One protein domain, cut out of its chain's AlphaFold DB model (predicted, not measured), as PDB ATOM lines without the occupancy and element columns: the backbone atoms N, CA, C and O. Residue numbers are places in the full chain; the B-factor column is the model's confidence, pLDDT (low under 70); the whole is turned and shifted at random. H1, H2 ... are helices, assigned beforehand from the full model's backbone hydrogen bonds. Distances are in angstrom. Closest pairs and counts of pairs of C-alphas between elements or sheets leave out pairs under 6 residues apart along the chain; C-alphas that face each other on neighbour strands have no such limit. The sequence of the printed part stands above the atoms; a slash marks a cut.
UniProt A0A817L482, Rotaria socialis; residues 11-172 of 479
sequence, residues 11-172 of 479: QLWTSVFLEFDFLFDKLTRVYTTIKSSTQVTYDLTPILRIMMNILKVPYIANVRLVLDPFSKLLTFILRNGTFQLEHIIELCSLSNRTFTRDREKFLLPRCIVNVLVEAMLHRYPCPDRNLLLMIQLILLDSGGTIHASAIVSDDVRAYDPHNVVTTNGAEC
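AT A GLANCE: This is residues 11 to 172 of the 479 residues of a protein of Rotaria socialis (UniProt A0A817L482). The long helix H1 makes one edge of a row of three helices, H1, H3 and H6, which lie side by side and run the same way. Over one face of this row lie H2 and H4, side by side, and H7, which is set steeply to both H4 and H6; the short H9 packs on H6 and H7, and the short H8 is farthest out. The printed part has 162 residues with nine named helices, H1 to H9 in order along the chain, and no named strand: the class is all helix. It is compact, with a radius of gyration of the C-alphas of 15.7 A and spans of 48 by 41 by 27 A.

IN THESE COORDINATES: H1, residues 11 to 34, begins at C-alpha 11 (104.953, 129.049, 186.181) and is 34.9 A long. H2 is residues 45 to 55, 15.6 A; H3 is residues 64 to 80, 25.5 A, from C-alpha 64 at (119.701, 127.850, 185.456). H4 is residues 85 to 98, 19.9 A; H5 is residues 102 to 105. H6, residues 107 to 121, and H7, residues 128 to 141, are 20.5 A each. H8 is residues 153 to 157, and H9, residues 169 to 172, ends at C-alpha 172 (138.412, 132.474, 190.208).

HOW THE PARTS SIT: H1 touches H3 at a shallow tilt of 28 degrees, the same way; their closest C-alphas, of Asp 21 and Val 66, are 4.9 A apart. H3 touches H6 at a shallow tilt of 32 degrees, the same way, closest at the C-alphas of Ser 71 and Leu 108, 5.8 A. H1 and H6 are apart. H2 touches H4 at a shallow tilt of 16 degrees, the same way, closest at the C-alphas of Met 52 and Leu 91, 5.4 A; H2 and H1 are near each other. H4 and H6 only just touch, with 3 pairs of C-alphas within 8 A. H7 touches H6 at a steep tilt of 53 degrees, opposite ways, closest at the C-alphas of Leu 116 and Leu 131, 6.5 A. H9 touches H7, with the C-alphas of Ile 138 and Ala 170 closest at 4.8 A. H5 touches H4 only at the corner, with the C-alphas of Asn 96 and Lys 105 closest at 4.7 A. H8 is close to H7 but not clearly touching, with the C-alphas of Gln 136 and Val 156 closest at 7.7 A. In H1, H2, H4, H6 and H7 every O i to N i+4 pair is within hydrogen-bond range; H3 has 11 of 13, H8 has 0 of 1 and 0 of 2 O i to N i+3 pairs, and H5 and H9 are too short for an i+4 pair.

THE WHOLE: The two C-alphas farthest apart, of Gln 11 and Ala 150, are 49.7 A apart. The printed part has no cut. The links H7 to H8 and H8 to H9 are long, with 11 residues each. Mean pLDDT of the printed part is 86.1; residues 34 to 42, 154 to 155, 157 to 158 and 162 are under 70.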
ATOM      1  N   GLN A  11     105.144 129.629 187.516       83.94
ATOM      2  CA  GLN A  11     104.953 129.049 186.181       83.94
ATOM      3  C   GLN A  11     104.992 130.118 185.082       83.94
ATOM      4  O   GLN A  11     105.595 129.885 184.038       83.94
ATOM      5  N   LEU A  12     104.408 131.298 185.328       84.38
ATOM      6  CA  LEU A  12     104.415 132.399 184.365       84.38
ATOM      7  C   LEU A  12     105.844 132.910 184.148       84.38
ATOM      8  O   LEU A  12     106.288 133.044 183.010       84.38
ATOM      9  N   TRP A  13     106.585 133.114 185.240       84.81
ATOM     10  CA  TRP A  13     107.988 133.519 185.177       84.81
ATOM     11  C   TRP A  13     108.873 132.476 184.494       84.81
ATOM     12  O   TRP A  13     109.732 132.837 183.697       84.81
ATOM     13  N   THR A  14     108.628 131.185 184.735       84.94
ATOM     14  CA  THR A  14     109.383 130.100 184.092       84.94
ATOM     15  C   THR A  14     109.252 130.156 182.569       84.94
ATOM     16  O   THR A  14     110.269 130.103 181.882       84.94
ATOM     17  N   SER A  15     108.039 130.335 182.035       86.38
ATOM     18  CA  SER A  15     107.830 130.482 180.586       86.38
ATOM     19  C   SER A  15     108.556 131.705 180.020       86.38
ATOM     20  O   SER A  15     109.214 131.611 178.991       86.38
ATOM     21  N   VAL A  16     108.505 132.840 180.724       87.00
ATOM     22  CA  VAL A  16     109.207 134.070 180.318       87.00
ATOM     23  C   VAL A  16     110.722 133.868 180.298       87.00
ATOM     24  O   VAL A  16     111.392 134.309 179.367       87.00
ATOM     25  N   PHE A  17     111.282 133.184 181.298       87.56
ATOM     26  CA  PHE A  17     112.713 132.899 181.343       87.56
ATOM     27  C   PHE A  17     113.168 131.993 180.195       87.56
ATOM     28  O   PHE A  17     114.260 132.205 179.679       87.56
ATOM     29  N   LEU A  18     112.339 131.035 179.762       87.81
ATOM     30  CA  LEU A  18     112.639 130.189 178.600       87.81
ATOM     31  C   LEU A  18     112.664 130.989 177.288       87.81
ATOM     32  O   LEU A  18     113.540 130.766 176.454       87.81
ATOM     33  N   GLU A  19     111.772 131.967 177.120       89.31
ATOM     34  CA  GLU A  19     111.812 132.874 175.962       89.31
ATOM     35  C   GLU A  19     113.073 133.749 175.965       89.31
ATOM     36  O   GLU A  19     113.701 133.964 174.925       89.31
ATOM     37  N   PHE A  20     113.492 134.225 177.142       88.56
ATOM     38  CA  PHE A  20     114.754 134.950 177.275       88.56
ATOM     39  C   PHE A  20     115.965 134.064 176.983       88.56
ATOM     40  O   PHE A  20     116.862 134.504 176.267       88.56
ATOM     41  N   ASP A  21     115.992 132.830 177.485       86.88
ATOM     42  CA  ASP A  21     117.039 131.851 177.179       86.88
ATOM     43  C   ASP A  21     117.196 131.671 175.658       86.88
ATOM     44  O   ASP A  21     118.288 131.860 175.112       86.88
ATOM     45  N   PHE A  22     116.079 131.462 174.952       88.88
ATOM     46  CA  PHE A  22     116.055 131.373 173.492       88.88
ATOM     47  C   PHE A  22     116.547 132.657 172.806       88.88
ATOM     48  O   PHE A  22     117.343 132.599 171.860       88.88
ATOM     49  N   LEU A  23     116.110 133.829 173.280       90.50
ATOM     50  CA  LEU A  23     116.555 135.121 172.761       90.50
ATOM     51  C   LEU A  23     118.074 135.280 172.891       90.50
ATOM     52  O   LEU A  23     118.731 135.645 171.914       90.50
ATOM     53  N   PHE A  24     118.646 135.011 174.065       90.19
ATOM     54  CA  PHE A  24     120.078 135.193 174.297       90.19
ATOM     55  C   PHE A  24     120.931 134.182 173.537       90.19
ATOM     56  O   PHE A  24     121.996 134.541 173.028       90.19
ATOM     57  N   ASP A  25     120.464 132.947 173.385       87.69
ATOM     58  CA  ASP A  25     121.148 131.959 172.557       87.69
ATOM     59  C   ASP A  25     121.130 132.362 171.068       87.69
ATOM     60  O   ASP A  25     122.147 132.286 170.368       87.69
ATOM     61  N   LYS A  26     120.013 132.919 170.577       89.31
ATOM     62  CA  LYS A  26     119.941 133.495 169.224       89.31
ATOM     63  C   LYS A  26     120.851 134.716 169.067       89.31
ATOM     64  O   LYS A  26     121.577 134.798 168.075       89.31
ATOM     65  N   LEU A  27     120.862 135.633 170.037       86.88
ATOM     66  CA  LEU A  27     121.753 136.801 170.037       86.88
ATOM     67  C   LEU A  27     123.222 136.378 170.008       86.88
ATOM     68  O   LEU A  27     123.990 136.921 169.218       86.88
ATOM     69  N   THR A  28     123.600 135.374 170.800       84.50
ATOM     70  CA  THR A  28     124.962 134.827 170.811       84.50
ATOM     71  C   THR A  28     125.386 134.412 169.406       84.50
ATOM     72  O   THR A  28     126.431 134.849 168.926       84.50
ATOM     73  N   ARG A  29     124.540 133.636 168.715       84.88
ATOM     74  CA  ARG A  29     124.797 133.169 167.343       84.88
ATOM     75  C   ARG A  29     124.905 134.312 166.336       84.88
ATOM     76  O   ARG A  29     125.774 134.288 165.460       84.88
ATOM     77  N   VAL A  30     124.055 135.328 166.466       84.88
ATOM     78  CA  VAL A  30     124.094 136.522 165.613       84.88
ATOM     79  C   VAL A  30     125.410 137.277 165.814       84.88
ATOM     80  O   VAL A  30     126.118 137.530 164.842       84.88
ATOM     81  N   TYR A  31     125.802 137.558 167.056       78.31
ATOM     82  CA  TYR A  31     127.029 138.298 167.354       78.31
ATOM     83  C   TYR A  31     128.301 137.545 166.955       78.31
ATOM     84  O   TYR A  31     129.218 138.149 166.391       78.31
ATOM     85  N   THR A  32     128.351 136.223 167.152       72.75
ATOM     86  CA  THR A  32     129.472 135.410 166.656       72.75
ATOM     87  C   THR A  32     129.580 135.447 165.131       72.75
ATOM     88  O   THR A  32     130.691 135.441 164.606       72.75
ATOM     89  N   THR A  33     128.452 135.547 164.423       73.44
ATOM     90  CA  THR A  33     128.422 135.636 162.955       73.44
ATOM     91  C   THR A  33     128.853 137.023 162.470       73.44
ATOM     92  O   THR A  33     129.719 137.133 161.606       73.44
ATOM     93  N   ILE A  34     128.317 138.091 163.066       67.44
ATOM     94  CA  ILE A  34     128.615 139.486 162.702       67.44
ATOM     95  C   ILE A  34     130.100 139.837 162.916       67.44
ATOM     96  O   ILE A  34     130.680 140.577 162.121       67.44
ATOM     97  N   LYS A  35     130.758 139.266 163.936       62.12
ATOM     98  CA  LYS A  35     132.206 139.448 164.153       62.12
ATOM     99  C   LYS A  35     133.049 139.048 162.937       62.12
ATOM    100  O   LYS A  35     134.126 139.601 162.738       62.12
ATOM    101  N   SER A  36     132.583 138.092 162.133       53.22
ATOM    102  CA  SER A  36     133.305 137.665 160.932       53.22
ATOM    103  C   SER A  36     133.198 138.665 159.773       53.22
ATOM    104  O   SER A  36     134.005 138.593 158.850       53.22
ATOM    105  N   SER A  37     132.241 139.604 159.818       50.66
ATOM    106  CA  SER A  37     131.888 140.452 158.676       50.66
ATOM    107  C   SER A  37     132.162 141.951 158.846       50.66
ATOM    108  O   SER A  37     132.225 142.644 157.835       50.66
ATOM    109  N   THR A  38     132.333 142.491 160.065       51.50
ATOM    110  CA  THR A  38     132.462 143.955 160.268       51.50
ATOM    111  C   THR A  38     133.433 144.362 161.391       51.50
ATOM    112  O   THR A  38     133.548 143.687 162.409       51.50
ATOM    113  N   GLN A  39     134.133 145.493 161.205       54.81
ATOM    114  CA  GLN A  39     135.107 146.079 162.150       54.81
ATOM    115  C   GLN A  39     134.480 147.100 163.130       54.81
ATOM    116  O   GLN A  39     135.124 148.074 163.512       54.81
ATOM    117  N   VAL A  40     133.212 146.932 163.519       57.97
ATOM    118  CA  VAL A  40     132.497 147.913 164.359       57.97
ATOM    119  C   VAL A  40     132.529 147.490 165.829       57.97
ATOM    120  O   VAL A  40     132.246 146.341 166.157       57.97
ATOM    121  N   THR A  41     132.850 148.419 166.730       61.75
ATOM    122  CA  THR A  41     132.681 148.239 168.179       61.75
ATOM    123  C   THR A  41     131.210 148.403 168.551       61.75
ATOM    124  O   THR A  41     130.626 149.458 168.308       61.75
ATOM    125  N   TYR A  42     130.610 147.375 169.148       69.88
ATOM    126  CA  TYR A  42     129.206 147.408 169.567       69.88
ATOM    127  C   TYR A  42     129.086 147.919 171.005       69.88
ATOM    128  O   TYR A  42     129.734 147.376 171.904       69.88
ATOM    129  N   ASP A  43     128.213 148.906 171.225       75.06
ATOM    130  CA  ASP A  43     127.721 149.206 172.568       75.06
ATOM    131  C   ASP A  43     126.694 148.140 172.962       75.06
ATOM    132  O   ASP A  43     125.580 148.076 172.438       75.06
ATOM    133  N   LEU A  44     127.105 147.259 173.869       83.12
ATOM    134  CA  LEU A  44     126.296 146.143 174.356       83.12
ATOM    135  C   LEU A  44     125.767 146.408 175.772       83.12
ATOM    136  O   LEU A  44     125.251 145.502 176.430       83.12
ATOM    137  N   THR A  45     125.826 147.665 176.225       86.44
ATOM    138  CA  THR A  45     125.245 148.118 177.494       86.44
ATOM    139  C   THR A  45     123.767 147.739 177.646       86.44
ATOM    140  O   THR A  45     123.398 147.256 178.722       86.44
ATOM    141  N   PRO A  46     122.898 147.862 176.616       88.94
ATOM    142  CA  PRO A  46     121.507 147.431 176.737       88.94
ATOM    143  C   PRO A  46     121.368 145.941 177.079       88.94
ATOM    144  O   PRO A  46     120.521 145.583 177.892       88.94
ATOM    145  N   ILE A  47     122.228 145.080 176.524       89.44
ATOM    146  CA  ILE A  47     122.206 143.635 176.797       89.44
ATOM    147  C   ILE A  47     122.577 143.364 178.252       89.44
ATOM    148  O   ILE A  47     121.849 142.644 178.933       89.44
ATOM    149  N   LEU A  48     123.649 143.990 178.750       92.25
ATOM    150  CA  LEU A  48     124.054 143.870 180.155       92.25
ATOM    151  C   LEU A  48     122.923 144.305 181.096       92.25
ATOM    152  O   LEU A  48     122.620 143.604 182.058       92.25
ATOM    153  N   ARG A  49     122.234 145.409 180.784       92.50
ATOM    154  CA  ARG A  49     121.080 145.878 181.568       92.50
ATOM    155  C   ARG A  49     119.930 144.876 181.581       92.50
ATOM    156  O   ARG A  49     119.345 144.650 182.638       92.50
ATOM    157  N   ILE A  50     119.611 144.254 180.446       92.19
ATOM    158  CA  ILE A  50     118.578 143.207 180.391       92.19
ATOM    159  C   ILE A  50     119.009 141.999 181.234       92.19
ATOM    160  O   ILE A  50     118.218 141.530 182.050       92.19
ATOM    161  N   MET A  51     120.258 141.538 181.099       94.25
ATOM    162  CA  MET A  51     120.796 140.416 181.879       94.25
ATOM    163  C   MET A  51     120.693 140.669 183.390       94.25
ATOM    164  O   MET A  51     120.177 139.828 184.125       94.25
ATOM    165  N   MET A  52     121.117 141.848 183.857       94.44
ATOM    166  CA  MET A  52     121.023 142.237 185.270       94.44
ATOM    167  C   MET A  52     119.575 142.291 185.755       94.44
ATOM    168  O   MET A  52     119.264 141.780 186.829       94.44
ATOM    169  N   ASN A  53     118.674 142.872 184.963       91.75
ATOM    170  CA  ASN A  53     117.262 142.945 185.320       91.75
ATOM    171  C   ASN A  53     116.643 141.548 185.461       91.75
ATOM    172  O   ASN A  53     115.892 141.325 186.402       91.75
ATOM    173  N   ILE A  54     116.999 140.592 184.599       90.81
ATOM    174  CA  ILE A  54     116.530 139.201 184.702       90.81
ATOM    175  C   ILE A  54     117.026 138.532 185.987       90.81
ATOM    176  O   ILE A  54     116.247 137.863 186.659       90.81
ATOM    177  N   LEU A  55     118.286 138.750 186.380       91.75
ATOM    178  CA  LEU A  55     118.826 138.187 187.626       91.75
ATOM    179  C   LEU A  55     118.159 138.741 188.892       91.75
ATOM    180  O   LEU A  55     118.244 138.096 189.937       91.75
ATOM    181  N   LYS A  56     117.502 139.905 188.805       90.69
ATOM    182  CA  LYS A  56     116.724 140.512 189.898       90.69
ATOM    183  C   LYS A  56     115.314 139.924 190.032       90.69
ATOM    184  O   LYS A  56     114.657 140.179 191.038       90.69
ATOM    185  N   VAL A  57     114.830 139.165 189.045       87.81
ATOM    186  CA  VAL A  57     113.480 138.589 189.080       87.81
ATOM    187  C   VAL A  57     113.431 137.399 190.050       87.81
ATOM    188  O   VAL A  57     114.321 136.544 190.006       87.81
ATOM    189  N   PRO A  58     112.391 137.280 190.900       81.44
ATOM    190  CA  PRO A  58     112.201 136.112 191.752       81.44
ATOM    191  C   PRO A  58     112.200 134.795 190.966       81.44
ATOM    192  O   PRO A  58     111.835 134.738 189.795       81.44
ATOM    193  N   TYR A  59     112.586 133.706 191.630       84.75
ATOM    194  CA  TYR A  59     112.588 132.339 191.085       84.75
ATOM    195  C   TYR A  59     113.571 132.051 189.939       84.75
ATOM    196  O   TYR A  59     113.703 130.884 189.569       84.75
ATOM    197  N   ILE A  60     114.319 133.036 189.424       87.19
ATOM    198  CA  ILE A  60     115.332 132.828 188.368       87.19
ATOM    199  C   ILE A  60     116.371 131.753 188.741       87.19
ATOM    200  O   ILE A  60     116.856 131.022 187.881       87.19
ATOM    201  N   ALA A  61     116.642 131.563 190.037       85.81
ATOM    202  CA  ALA A  61     117.518 130.507 190.553       85.81
ATOM    203  C   ALA A  61     117.079 129.076 190.154       85.81
ATOM    204  O   ALA A  61     117.904 128.153 190.130       85.81
ATOM    205  N   ASN A  62     115.794 128.891 189.824       83.94
ATOM    206  CA  ASN A  62     115.221 127.626 189.365       83.94
ATOM    207  C   ASN A  62     115.422 127.392 187.858       83.94
ATOM    208  O   ASN A  62     115.374 126.246 187.417       83.94
ATOM    209  N   VAL A  63     115.706 128.440 187.073       83.31
ATOM    210  CA  VAL A  63     115.912 128.370 185.617       83.31
ATOM    211  C   VAL A  63     117.373 128.671 185.286       83.31
ATOM    212  O   VAL A  63     117.743 129.728 184.790       83.31
ATOM    213  N   ARG A  64     118.239 127.699 185.581       85.50
ATOM    214  CA  ARG A  64     119.701 127.850 185.456       85.50
ATOM    215  C   ARG A  64     120.210 127.847 184.016       85.50
ATOM    216  O   ARG A  64     121.358 128.216 183.798       85.50
ATOM    217  N   LEU A  65     119.391 127.418 183.053       85.56
ATOM    218  CA  LEU A  65     119.777 127.325 181.640       85.56
ATOM    219  C   LEU A  65     120.222 128.680 181.079       85.56
ATOM    220  O   LEU A  65     121.230 128.727 180.384       85.56
ATOM    221  N   VAL A  66     119.593 129.768 181.542       85.94
ATOM    222  CA  VAL A  66     119.883 131.153 181.133       85.94
ATOM    223  C   VAL A  66     121.338 131.581 181.370       85.94
ATOM    224  O   VAL A  66     121.850 132.490 180.716       85.94
ATOM    225  N   LEU A  67     122.037 130.921 182.299       90.56
ATOM    226  CA  LEU A  67     123.427 131.225 182.616       90.56
ATOM    227  C   LEU A  67     124.389 130.859 181.476       90.56
ATOM    228  O   LEU A  67     125.399 131.540 181.296       90.56
ATOM    229  N   ASP A  68     124.087 129.823 180.690       91.12
ATOM    230  CA  ASP A  68     124.920 129.422 179.552       91.12
ATOM    231  C   ASP A  68     124.970 130.505 178.454       91.12
ATOM    232  O   ASP A  68     126.070 130.980 178.149       91.12
ATOM    233  N   PRO A  69     123.844 131.005 177.910       91.12
ATOM    234  CA  PRO A  69     123.897 132.085 176.932       91.12
ATOM    235  C   PRO A  69     124.399 133.403 177.542       91.12
ATOM    236  O   PRO A  69     125.104 134.150 176.860       91.12
ATOM    237  N   PHE A  70     124.160 133.668 178.835       94.50
ATOM    238  CA  PHE A  70     124.769 134.812 179.532       94.50
ATOM    239  C   PHE A  70     126.296 134.742 179.509       94.50
ATOM    240  O   PHE A  70     126.957 135.733 179.200       94.50
ATOM    241  N   SER A  71     126.861 133.569 179.804       94.75
ATOM    242  CA  SER A  71     128.308 133.344 179.828       94.75
ATOM    243  C   SER A  71     128.949 133.577 178.451       94.75
ATOM    244  O   SER A  71     130.000 134.220 178.339       94.75
ATOM    245  N   LYS A  72     128.278 133.133 177.380       92.75
ATOM    246  CA  LYS A  72     128.725 133.303 175.991       92.75
ATOM    247  C   LYS A  72     128.652 134.765 175.547       92.75
ATOM    248  O   LYS A  72     129.614 135.271 174.966       92.75
ATOM    249  N   LEU A  73     127.559 135.464 175.862       92.19
ATOM    250  CA  LEU A  73     127.410 136.893 175.568       92.19
ATOM    251  C   LEU A  73     128.407 137.741 176.348       92.19
ATOM    252  O   LEU A  73     129.051 138.602 175.758       92.19
ATOM    253  N   LEU A  74     128.595 137.470 177.640       94.31
ATOM    254  CA  LEU A  74     129.596 138.156 178.453       94.31
ATOM    255  C   LEU A  74     130.994 137.970 177.856       94.31
ATOM    256  O   LEU A  74     131.709 138.944 177.639       94.31
ATOM    257  N   THR A  75     131.356 136.739 177.492       92.62
ATOM    258  CA  THR A  75     132.627 136.443 176.812       92.62
ATOM    259  C   THR A  75     132.772 137.236 175.509       92.62
ATOM    260  O   THR A  75     133.846 137.769 175.218       92.62
ATOM    261  N   PHE A  76     131.699 137.356 174.723       89.38
ATOM    262  CA  PHE A  76     131.693 138.164 173.506       89.38
ATOM    263  C   PHE A  76     131.891 139.661 173.793       89.38
ATOM    264  O   PHE A  76     132.716 140.294 173.129       89.38
ATOM    265  N   ILE A  77     131.180 140.206 174.784       90.06
ATOM    266  CA  ILE A  77     131.262 141.612 175.208       90.06
ATOM    267  C   ILE A  77     132.684 141.942 175.656       90.06
ATOM    268  O   ILE A  77     133.280 142.884 175.146       90.06
ATOM    269  N   LEU A  78     133.272 141.127 176.533       90.81
ATOM    270  CA  LEU A  78     134.628 141.341 177.043       90.81
ATOM    271  C   LEU A  78     135.675 141.339 175.918       90.81
ATOM    272  O   LEU A  78     136.620 142.126 175.934       90.81
ATOM    273  N   ARG A  79     135.504 140.478 174.908       86.62
ATOM    274  CA  ARG A  79     136.463 140.344 173.799       86.62
ATOM    275  C   ARG A  79     136.309 141.394 172.702       86.62
ATOM    276  O   ARG A  79     137.275 141.618 171.979       86.62
ATOM    277  N   ASN A  80     135.118 141.961 172.504       81.38
ATOM    278  CA  ASN A  80     134.827 142.736 171.287       81.38
ATOM    279  C   ASN A  80     134.000 144.011 171.513       81.38
ATOM    280  O   ASN A  80     133.976 144.866 170.632       81.38
ATOM    281  N   GLY A  81     133.290 144.128 172.632       82.06
ATOM    282  CA  GLY A  81     132.411 145.257 172.922       82.06
ATOM    283  C   GLY A  81     133.076 146.333 173.775       82.06
ATOM    284  O   GLY A  81     134.167 146.146 174.320       82.06
ATOM    285  N   THR A  82     132.372 147.449 173.927       84.75
ATOM    286  CA  THR A  82     132.635 148.448 174.964       84.75
ATOM    287  C   THR A  82     131.689 148.209 176.141       84.75
ATOM    288  O   THR A  82     130.528 147.839 175.958       84.75
ATOM    289  N   PHE A  83     132.185 148.372 177.370       87.75
ATOM    290  CA  PHE A  83     131.369 148.230 178.577       87.75
ATOM    291  C   PHE A  83     131.824 149.176 179.689       87.75
ATOM    292  O   PHE A  83     132.973 149.626 179.726       87.75
ATOM    293  N   GLN A  84     130.910 149.457 180.616       88.94
ATOM    294  CA  GLN A  84     131.215 150.109 181.887       88.94
ATOM    295  C   GLN A  84     131.465 149.041 182.949       88.94
ATOM    296  O   GLN A  84     130.718 148.063 183.030       88.94
ATOM    297  N   LEU A  85     132.518 149.225 183.747       90.69
ATOM    298  CA  LEU A  85     132.919 148.259 184.769       90.69
ATOM    299  C   LEU A  85     131.809 148.022 185.808       90.69
ATOM    300  O   LEU A  85     131.585 146.879 186.199       90.69
ATOM    301  N   GLU A  86     131.059 149.067 186.166       90.88
ATOM    302  CA  GLU A  86     129.934 149.013 187.107       90.88
ATOM    303  C   GLU A  86     128.910 147.937 186.725       90.88
ATOM    304  O   GLU A  86     128.543 147.110 187.555       90.88
ATOM    305  N   HIS A  87     128.524 147.869 185.446       92.19
ATOM    306  CA  HIS A  87     127.574 146.864 184.969       92.19
ATOM    307  C   HIS A  87     128.116 145.432 185.104       92.19
ATOM    308  O   HIS A  87     127.353 144.503 185.354       92.19
ATOM    309  N   ILE A  88     129.426 145.225 184.937       94.06
ATOM    310  CA  ILE A  88     130.042 143.897 185.081       94.06
ATOM    311  C   ILE A  88     130.131 143.497 186.559       94.06
ATOM    312  O   ILE A  88     129.841 142.345 186.896       94.06
ATOM    313  N   ILE A  89     130.477 144.447 187.436       93.81
ATOM    314  CA  ILE A  89     130.481 144.253 188.892       93.81
ATOM    315  C   ILE A  89     129.071 143.899 189.375       93.81
ATOM    316  O   ILE A  89     128.892 142.891 190.061       93.81
ATOM    317  N   GLU A  90     128.062 144.680 188.982       93.81
ATOM    318  CA  GLU A  90     126.667 144.439 189.356       93.81
ATOM    319  C   GLU A  90     126.181 143.080 188.835       93.81
ATOM    320  O   GLU A  90     125.610 142.304 189.600       93.81
ATOM    321  N   LEU A  91     126.467 142.738 187.574       95.25
ATOM    322  CA  LEU A  91     126.095 141.448 186.990       95.25
ATOM    323  C   LEU A  91     126.676 140.260 187.779       95.25
ATOM    324  O   LEU A  91     125.953 139.307 188.081       95.25
ATOM    325  N   CYS A  92     127.961 140.315 188.143       95.50
ATOM    326  CA  CYS A  92     128.604 139.262 188.932       95.50
ATOM    327  C   CYS A  92     128.046 139.197 190.358       95.50
ATOM    328  O   CYS A  92     127.725 138.114 190.847       95.50
ATOM    329  N   SER A  93     127.863 140.349 191.004       93.94
ATOM    330  CA  SER A  93     127.268 140.462 192.340       93.94
ATOM    331  C   SER A  93     125.848 139.885 192.393       93.94
ATOM    332  O   SER A  93     125.525 139.105 193.293       93.94
ATOM    333  N   LEU A  94     125.010 140.193 191.398       94.00
ATOM    334  CA  LEU A  94     123.667 139.625 191.271       94.00
ATOM    335  C   LEU A  94     123.729 138.107 191.093       94.00
ATOM    336  O   LEU A  94     123.058 137.393 191.828       94.00
ATOM    337  N   SER A  95     124.586 137.599 190.202       93.56
ATOM    338  CA  SER A  95     124.785 136.150 190.033       93.56
ATOM    339  C   SER A  95     125.178 135.465 191.350       93.56
ATOM    340  O   SER A  95     124.603 134.441 191.722       93.56
ATOM    341  N   ASN A  96     126.099 136.066 192.108       91.38
ATOM    342  CA  ASN A  96     126.562 135.543 193.396       91.38
ATOM    343  C   ASN A  96     125.454 135.481 194.459       91.38
ATOM    344  O   ASN A  96     125.446 134.562 195.278       91.38
ATOM    345  N   ARG A  97     124.538 136.458 194.459       91.62
ATOM    346  CA  ARG A  97     123.403 136.533 195.394       91.62
ATOM    347  C   ARG A  97     122.254 135.612 194.989       91.62
ATOM    348  O   ARG A  97     121.604 135.031 195.851       91.62
ATOM    349  N   THR A  98     122.011 135.487 193.688       92.44
ATOM    350  CA  THR A  98     120.875 134.754 193.126       92.44
ATOM    351  C   THR A  98     121.055 133.239 193.213       92.44
ATOM    352  O   THR A  98     120.103 132.521 193.520       92.44
ATOM    353  N   PHE A  99     122.259 132.725 192.958       91.75
ATOM    354  CA  PHE A  99     122.527 131.287 192.982       91.75
ATOM    355  C   PHE A  99     123.224 130.885 194.279       91.75
ATOM    356  O   PHE A  99     124.073 131.608 194.778       91.75
ATOM    357  N   THR A 100     122.901 129.713 194.835       89.75
ATOM    358  CA  THR A 100     123.497 129.230 196.099       89.75
ATOM    359  C   THR A 100     124.692 128.305 195.890       89.75
ATOM    360  O   THR A 100     125.598 128.280 196.724       89.75
ATOM    361  N   ARG A 101     124.714 127.571 194.775       92.19
ATOM    362  CA  ARG A 101     125.757 126.602 194.426       92.19
ATOM    363  C   ARG A 101     126.925 127.279 193.710       92.19
ATOM    364  O   ARG A 101     126.724 128.069 192.790       92.19
ATOM    365  N   ASP A 102     128.140 126.898 194.087       91.06
ATOM    366  CA  ASP A 102     129.386 127.490 193.583       91.06
ATOM    367  C   ASP A 102     129.556 127.382 192.066       91.06
ATOM    368  O   ASP A 102     130.082 128.292 191.428       91.06
ATOM    369  N   ARG A 103     129.075 126.289 191.458       90.81
ATOM    370  CA  ARG A 103     129.150 126.099 190.004       90.81
ATOM    371  C   ARG A 103     128.464 127.247 189.260       90.81
ATOM    372  O   ARG A 103     129.037 127.762 188.304       90.81
ATOM    373  N   GLU A 104     127.260 127.605 189.688       92.50
ATOM    374  CA  GLU A 104     126.441 128.660 189.103       92.50
ATOM    375  C   GLU A 104     126.924 130.053 189.533       92.50
ATOM    376  O   GLU A 104     127.104 130.913 188.672       92.50
ATOM    377  N   LYS A 105     127.231 130.257 190.825       91.81
ATOM    378  CA  LYS A 105     127.772 131.527 191.352       91.81
ATOM    379  C   LYS A 105     129.000 131.993 190.572       91.81
ATOM    380  O   LYS A 105     129.040 133.116 190.080       91.81
ATOM    381  N   PHE A 106     129.977 131.100 190.415       94.19
ATOM    382  CA  PHE A 106     131.257 131.426 189.796       94.19
ATOM    383  C   PHE A 106     131.227 131.424 188.267       94.19
ATOM    384  O   PHE A 106     132.263 131.685 187.666       94.19
ATOM    385  N   LEU A 107     130.099 131.145 187.600       95.19
ATOM    386  CA  LEU A 107     130.102 131.030 186.139       95.19
ATOM    387  C   LEU A 107     130.501 132.344 185.449       95.19
ATOM    388  O   LEU A 107     131.427 132.340 184.642       95.19
ATOM    389  N   LEU A 108     129.837 133.458 185.775       96.31
ATOM    390  CA  LEU A 108     130.119 134.754 185.140       96.31
ATOM    391  C   LEU A 108     131.495 135.321 185.538       96.31
ATOM    392  O   LEU A 108     132.238 135.717 184.637       96.31
ATOM    393  N   PRO A 109     131.908 135.290 186.823       96.38
ATOM    394  CA  PRO A 109     133.260 135.693 187.214       96.38
ATOM    395  C   PRO A 109     134.351 134.854 186.534       96.38
ATOM    396  O   PRO A 109     135.358 135.389 186.072       96.38
ATOM    397  N   ARG A 110     134.129 133.539 186.380       96.94
ATOM    398  CA  ARG A 110     135.058 132.650 185.669       96.94
ATOM    399  C   ARG A 110     135.172 133.000 184.187       96.94
ATOM    400  O   ARG A 110     136.264 132.889 183.646       96.94
ATOM    401  N   CYS A 111     134.108 133.466 183.529       96.50
ATOM    402  CA  CYS A 111     134.213 133.969 182.154       96.50
ATOM    403  C   CYS A 111     135.181 135.149 182.048       96.50
ATOM    404  O   CYS A 111     135.999 135.174 181.134       96.50
ATOM    405  N   ILE A 112     135.115 136.093 182.989       96.75
ATOM    406  CA  ILE A 112     136.001 137.263 183.023       96.75
ATOM    407  C   ILE A 112     137.459 136.815 183.150       96.75
ATOM    408  O   ILE A 112     138.298 137.187 182.329       96.75
ATOM    409  N   VAL A 113     137.736 135.951 184.129       97.38
ATOM    410  CA  VAL A 113     139.078 135.403 184.360       97.38
ATOM    411  C   VAL A 113     139.575 134.606 183.155       97.38
ATOM    412  O   VAL A 113     140.697 134.823 182.712       97.38
ATOM    413  N   ASN A 114     138.744 133.747 182.561       96.06
ATOM    414  CA  ASN A 114     139.133 132.959 181.393       96.06
ATOM    415  C   ASN A 114     139.494 133.847 180.200       96.06
ATOM    416  O   ASN A 114     140.495 133.590 179.540       96.06
ATOM    417  N   VAL A 115     138.721 134.907 179.929       94.62
ATOM    418  CA  VAL A 115     139.040 135.852 178.847       94.62
ATOM    419  C   VAL A 115     140.361 136.571 179.113       94.62
ATOM    420  O   VAL A 115     141.174 136.689 178.196       94.62
ATOM    421  N   LEU A 116     140.593 137.019 180.350       95.44
ATOM    422  CA  LEU A 116     141.848 137.661 180.738       95.44
ATOM    423  C   LEU A 116     143.041 136.707 180.574       95.44
ATOM    424  O   LEU A 116     144.015 137.052 179.909       95.44
ATOM    425  N   VAL A 117     142.951 135.493 181.120       94.19
ATOM    426  CA  VAL A 117     144.012 134.477 181.057       94.19
ATOM    427  C   VAL A 117     144.277 134.039 179.615       94.19
ATOM    428  O   VAL A 117     145.427 133.902 179.210       94.19
ATOM    429  N   GLU A 118     143.237 133.873 178.798       90.88
ATOM    430  CA  GLU A 118     143.383 133.587 177.371       90.88
ATOM    431  C   GLU A 118     144.101 134.712 176.619       90.88
ATOM    432  O   GLU A 118     144.944 134.436 175.762       90.88
ATOM    433  N   ALA A 119     143.808 135.971 176.943       88.31
ATOM    434  CA  ALA A 119     144.518 137.106 176.366       88.31
ATOM    435  C   ALA A 119     145.983 137.164 176.834       88.31
ATOM    436  O   ALA A 119     146.867 137.461 176.032       88.31
ATOM    437  N   MET A 120     146.256 136.821 178.097       87.75
ATOM    438  CA  MET A 120     147.606 136.781 178.669       87.75
ATOM    439  C   MET A 120     148.472 135.649 178.095       87.75
ATOM    440  O   MET A 120     149.619 135.885 177.720       87.75
ATOM    441  N   LEU A 121     147.945 134.420 178.035       82.50
ATOM    442  CA  LEU A 121     148.709 133.209 177.703       82.50
ATOM    443  C   LEU A 121     148.674 132.874 176.215       82.50
ATOM    444  O   LEU A 121     149.710 132.638 175.592       82.50
ATOM    445  N   HIS A 122     147.475 132.860 175.640       77.50
ATOM    446  CA  HIS A 122     147.245 132.431 174.260       77.50
ATOM    447  C   HIS A 122     147.232 133.607 173.284       77.50
ATOM    448  O   HIS A 122     147.020 133.411 172.088       77.50
ATOM    449  N   ARG A 123     147.464 134.827 173.789       72.94
ATOM    450  CA  ARG A 123     147.529 136.062 173.000       72.94
ATOM    451  C   ARG A 123     146.267 136.268 172.164       72.94
ATOM    452  O   ARG A 123     146.319 136.772 171.041       72.94
ATOM    453  N   TYR A 124     145.116 135.867 172.708       74.19
ATOM    454  CA  TYR A 124     143.844 136.181 172.075       74.19
ATOM    455  C   TYR A 124     143.633 137.692 172.094       74.19
ATOM    456  O   TYR A 124     143.794 138.331 173.135       74.19
ATOM    457  N   PRO A 125     143.243 138.292 170.965       72.44
ATOM    458  CA  PRO A 125     143.328 139.728 170.862       72.44
ATOM    459  C   PRO A 125     142.092 140.378 171.507       72.44
ATOM    460  O   PRO A 125     140.967 140.191 171.035       72.44
ATOM    461  N   CYS A 126     142.309 141.186 172.544       81.44
ATOM    462  CA  CYS A 126     141.292 141.841 173.375       81.44
ATOM    463  C   CYS A 126     141.574 143.357 173.458       81.44
ATOM    464  O   CYS A 126     142.748 143.720 173.478       81.44
ATOM    465  N   PRO A 127     140.559 144.245 173.475       84.69
ATOM    466  CA  PRO A 127     140.784 145.687 173.605       84.69
ATOM    467  C   PRO A 127     141.542 146.064 174.887       84.69
ATOM    468  O   PRO A 127     141.200 145.582 175.966       84.69
ATOM    469  N   ASP A 128     142.502 146.989 174.782       85.44
ATOM    470  CA  ASP A 128     143.355 147.473 175.884       85.44
ATOM    471  C   ASP A 128     142.556 147.852 177.133       85.44
ATOM    472  O   ASP A 128     142.835 147.394 178.242       85.44
ATOM    473  N   ARG A 129     141.511 148.666 176.933       87.69
ATOM    474  CA  ARG A 129     140.631 149.114 178.011       87.69
ATOM    475  C   ARG A 129     139.958 147.931 178.700       87.69
ATOM    476  O   ARG A 129     139.915 147.890 179.922       87.69
ATOM    477  N   ASN A 130     139.493 146.940 177.942       90.25
ATOM    478  CA  ASN A 130     138.813 145.777 178.504       90.25
ATOM    479  C   ASN A 130     139.771 144.931 179.352       90.25
ATOM    480  O   ASN A 130     139.381 144.504 180.435       90.25
ATOM    481  N   LEU A 131     141.023 144.741 178.918       91.69
ATOM    482  CA  LEU A 131     142.043 144.041 179.709       91.69
ATOM    483  C   LEU A 131     142.269 144.711 181.067       91.69
ATOM    484  O   LEU A 131     142.237 144.043 182.101       91.69
ATOM    485  N   LEU A 132     142.441 146.035 181.069       93.19
ATOM    486  CA  LEU A 132     142.658 146.795 182.297       93.19
ATOM    487  C   LEU A 132     141.426 146.792 183.206       93.19
ATOM    488  O   LEU A 132     141.581 146.657 184.415       93.19
ATOM    489  N   LEU A 133     140.211 146.862 182.654       93.69
ATOM    490  CA  LEU A 133     138.985 146.764 183.449       93.69
ATOM    491  C   LEU A 133     138.782 145.369 184.064       93.69
ATOM    492  O   LEU A 133     138.300 145.272 185.189       93.69
ATOM    493  N   MET A 134     139.170 144.293 183.370       95.81
ATOM    494  CA  MET A 134     139.129 142.938 183.941       95.81
ATOM    495  C   MET A 134     140.131 142.780 185.093       95.81
ATOM    496  O   MET A 134     139.784 142.205 186.123       95.81
ATOM    497  N   ILE A 135     141.341 143.337 184.961       95.94
ATOM    498  CA  ILE A 135     142.320 143.383 186.060       95.94
ATOM    499  C   ILE A 135     141.795 144.244 187.215       95.94
ATOM    500  O   ILE A 135     141.895 143.830 188.367       95.94
ATOM    501  N   GLN A 136     141.195 145.402 186.923       95.00
ATOM    502  CA  GLN A 136     140.594 146.268 187.938       95.00
ATOM    503  C   GLN A 136     139.520 145.532 188.742       95.00
ATOM    504  O   GLN A 136     139.529 145.612 189.962       95.00
ATOM    505  N   LEU A 137     138.632 144.776 188.088       94.69
ATOM    506  CA  LEU A 137     137.606 143.978 188.767       94.69
ATOM    507  C   LEU A 137     138.216 142.968 189.752       94.69
ATOM    508  O   LEU A 137     137.775 142.867 190.893       94.69
ATOM    509  N   ILE A 138     139.256 142.246 189.322       95.81
ATOM    510  CA  ILE A 138     139.966 141.257 190.151       95.81
ATOM    511  C   ILE A 138     140.686 141.931 191.329       95.81
ATOM    512  O   ILE A 138     140.720 141.390 192.438       95.81
ATOM    513  N   LEU A 139     141.267 143.110 191.100       94.25
ATOM    514  CA  LEU A 139     141.927 143.883 192.144       94.25
ATOM    515  C   LEU A 139     140.936 144.428 193.162       94.25
ATOM    516  O   LEU A 139     141.199 144.269 194.350       94.25
ATOM    517  N   LEU A 140     139.797 144.978 192.732       92.69
ATOM    518  CA  LEU A 140     138.754 145.472 193.636       92.69
ATOM    519  C   LEU A 140     138.263 144.361 194.574       92.69
ATOM    520  O   LEU A 140     138.187 144.568 195.779       92.69
ATOM    521  N   ASP A 141     138.048 143.149 194.053       91.62
ATOM    522  CA  ASP A 141     137.735 141.964 194.867       91.62
ATOM    523  C   ASP A 141     138.829 141.609 195.888       91.62
ATOM    524  O   ASP A 141     138.560 140.998 196.923       91.62
ATOM    525  N   SER A 142     140.079 141.946 195.576       91.06
ATOM    526  CA  SER A 142     141.244 141.694 196.423       91.06
ATOM    527  C   SER A 142     141.565 142.858 197.364       91.06
ATOM    528  O   SER A 142     142.536 142.754 198.111       91.06
ATOM    529  N   GLY A 143     140.777 143.939 197.335       90.31
ATOM    530  CA  GLY A 143     140.994 145.164 198.110       90.31
ATOM    531  C   GLY A 143     142.003 146.140 197.495       90.31
ATOM    532  O   GLY A 143     142.440 147.060 198.175       90.31
ATOM    533  N   GLY A 144     142.401 145.948 196.237       91.81
ATOM    534  CA  GLY A 144     143.324 146.813 195.499       91.81
ATOM    535  C   GLY A 144     142.658 147.565 194.348       91.81
ATOM    536  O   GLY A 144     141.479 147.400 194.052       91.81
ATOM    537  N   THR A 145     143.439 148.386 193.653       91.88
ATOM    538  CA  THR A 145     142.998 149.108 192.453       91.88
ATOM    539  C   THR A 145     144.201 149.428 191.576       91.88
ATOM    540  O   THR A 145     145.267 149.770 192.096       91.88
ATOM    541  N   ILE A 146     144.028 149.360 190.254       90.75
ATOM    542  CA  ILE A 146     145.042 149.832 189.312       90.75
ATOM    543  C   ILE A 146     145.234 151.339 189.460       90.75
ATOM    544  O   ILE A 146     144.362 152.067 189.937       90.75
ATOM    545  N   HIS A 147     146.384 151.822 189.008       84.62
ATOM    546  CA  HIS A 147     146.627 153.247 188.866       84.62
ATOM    547  C   HIS A 147     145.870 153.821 187.653       84.62
ATOM    548  O   HIS A 147     145.820 153.204 186.588       84.62
ATOM    549  N   ALA A 148     145.332 155.037 187.788       84.00
ATOM    550  CA  ALA A 148     144.659 155.739 186.698       84.00
ATOM    551  C   ALA A 148     145.626 156.032 185.533       84.00
ATOM    552  O   ALA A 148     146.617 156.743 185.691       84.00
ATOM    553  N   SER A 149     145.335 155.519 184.340       82.19
ATOM    554  CA  SER A 149     146.136 155.750 183.129       82.19
ATOM    555  C   SER A 149     145.334 156.482 182.056       82.19
ATOM    556  O   SER A 149     144.126 156.640 182.190       82.19
ATOM    557  N   ALA A 150     145.976 156.881 180.953       77.69
ATOM    558  CA  ALA A 150     145.280 157.477 179.807       77.69
ATOM    559  C   ALA A 150     144.184 156.569 179.203       77.69
ATOM    560  O   ALA A 150     143.334 157.056 178.467       77.69
ATOM    561  N   ILE A 151     144.200 155.262 179.502       78.56
ATOM    562  CA  ILE A 151     143.259 154.269 178.959       78.56
ATOM    563  C   ILE A 151     142.002 154.132 179.841       78.56
ATOM    564  O   ILE A 151     140.922 153.844 179.328       78.56
ATOM    565  N   VAL A 152     142.135 154.312 181.160       81.12
ATOM    566  CA  VAL A 152     141.091 153.997 182.164       81.12
ATOM    567  C   VAL A 152     140.949 155.076 183.254       81.12
ATOM    568  O   VAL A 152     140.499 154.787 184.361       81.12
ATOM    569  N   SER A 153     141.369 156.320 182.995       75.12
ATOM    570  CA  SER A 153     141.497 157.364 184.030       75.12
ATOM    571  C   SER A 153     140.220 157.602 184.832       75.12
ATOM    572  O   SER A 153     140.273 157.669 186.061       75.12
ATOM    573  N   ASP A 154     139.092 157.723 184.137       69.25
ATOM    574  CA  ASP A 154     137.811 158.101 184.735       69.25
ATOM    575  C   ASP A 154     137.121 156.889 185.365       69.25
ATOM    576  O   ASP A 154     136.492 157.008 186.413       69.25
ATOM    577  N   ASP A 155     137.328 155.707 184.777       68.81
ATOM    578  CA  ASP A 155     136.789 154.450 185.284       68.81
ATOM    579  C   ASP A 155     137.389 154.098 186.649       68.81
ATOM    580  O   ASP A 155     136.678 153.660 187.537       68.81
ATOM    581  N   VAL A 156     138.689 154.302 186.854       73.38
ATOM    582  CA  VAL A 156     139.381 153.852 188.076       73.38
ATOM    583  C   VAL A 156     139.087 154.751 189.278       73.38
ATOM    584  O   VAL A 156     138.952 154.263 190.397       73.38
ATOM    585  N   ARG A 157     138.959 156.064 189.060       68.50
ATOM    586  CA  ARG A 157     138.758 157.052 190.139       68.50
ATOM    587  C   ARG A 157     137.392 156.953 190.818       68.50
ATOM    588  O   ARG A 157     137.222 157.518 191.895       68.50
ATOM    589  N   ALA A 158     136.437 156.271 190.192       65.75
ATOM    590  CA  ALA A 158     135.081 156.113 190.700       65.75
ATOM    591  C   ALA A 158     134.947 155.032 191.789       65.75
ATOM    592  O   ALA A 158     133.919 154.988 192.462       65.75
ATOM    593  N   TYR A 159     135.951 154.166 191.972       73.94
ATOM    594  CA  TYR A 159     135.850 153.018 192.875       73.94
ATOM    595  C   TYR A 159     136.746 153.177 194.101       73.94
ATOM    596  O   TYR A 159     137.951 153.397 193.987       73.94
ATOM    597  N   ASP A 160     136.149 152.997 195.278       72.44
ATOM    598  CA  ASP A 160     136.878 152.829 196.530       72.44
ATOM    599  C   ASP A 160     137.075 151.328 196.798       72.44
ATOM    600  O   ASP A 160     136.079 150.635 197.034       72.44
ATOM    601  N   PRO A 161     138.318 150.807 196.788       71.75
ATOM    602  CA  PRO A 161     138.592 149.383 196.987       71.75
ATOM    603  C   PRO A 161     138.090 148.817 198.327       71.75
ATOM    604  O   PRO A 161     138.008 147.600 198.472       71.75
ATOM    605  N   HIS A 162     137.705 149.660 199.291       69.75
ATOM    606  CA  HIS A 162     137.165 149.233 200.588       69.75
ATOM    607  C   HIS A 162     135.645 149.034 200.601       69.75
ATOM    608  O   HIS A 162     135.121 148.438 201.539       69.75
ATOM    609  N   ASN A 163     134.936 149.519 199.578       70.25
ATOM    610  CA  ASN A 163     133.473 149.603 199.563       70.25
ATOM    611  C   ASN A 163     132.821 148.849 198.388       70.25
ATOM    612  O   ASN A 163     131.633 149.034 198.115       70.25
ATOM    613  N   VAL A 164     133.563 147.984 197.685       71.50
ATOM    614  CA  VAL A 164     133.033 147.240 196.527       71.50
ATOM    615  C   VAL A 164     132.428 145.897 196.936       71.50
ATOM    616  O   VAL A 164     132.977 145.143 197.737       71.50
ATOM    617  N   VAL A 165     131.272 145.580 196.348       80.56
ATOM    618  CA  VAL A 165     130.619 144.279 196.513       80.56
ATOM    619  C   VAL A 165     131.427 143.198 195.799       80.56
ATOM    620  O   VAL A 165     131.733 143.337 194.619       80.56
ATOM    621  N   THR A 166     131.711 142.097 196.498       86.44
ATOM    622  CA  THR A 166     132.487 140.985 195.935       86.44
ATOM    623  C   THR A 166     131.852 140.398 194.671       86.44
ATOM    624  O   THR A 166     130.668 140.035 194.626       86.44
ATOM    625  N   THR A 167     132.672 140.284 193.633       92.62
ATOM    626  CA  THR A 167     132.319 139.672 192.355       92.62
ATOM    627  C   THR A 167     132.765 138.215 192.263       92.62
ATOM    628  O   THR A 167     132.270 137.514 191.390       92.62
ATOM    629  N   ASN A 168     133.593 137.713 193.188       94.38
ATOM    630  CA  ASN A 168     134.269 136.406 193.141       94.38
ATOM    631  C   ASN A 168     135.268 136.226 191.973       94.38
ATOM    632  O   ASN A 168     135.733 135.110 191.712       94.38
ATOM    633  N   GLY A 169     135.625 137.303 191.276       95.50
ATOM    634  CA  GLY A 169     136.674 137.314 190.263       95.50
ATOM    635  C   GLY A 169     138.040 136.948 190.846       95.50
ATOM    636  O   GLY A 169     138.739 136.119 190.264       95.50
ATOM    637  N   ALA A 170     138.393 137.472 192.026       94.38
ATOM    638  CA  ALA A 170     139.666 137.132 192.675       94.38
ATOM    639  C   ALA A 170     139.762 135.647 193.057       94.38
ATOM    640  O   ALA A 170     140.804 135.032 192.835       94.38
ATOM    641  N   GLU A 171     138.677 135.047 193.561       94.62
ATOM    642  CA  GLU A 171     138.624 133.608 193.869       94.62
ATOM    643  C   GLU A 171     138.802 132.751 192.610       94.62
ATOM    644  O   GLU A 171     139.539 131.768 192.629       94.62
ATOM    645  N   CYS A 172     138.199 133.153 191.486       96.88
ATOM    646  CA  CYS A 172     138.412 132.474 190.208       96.88
ATOM    647  C   CYS A 172     139.864 132.617 189.717       96.88
ATOM    648  O   CYS A 172     140.429 131.662 189.182       96.88
TER     649      CYS A 172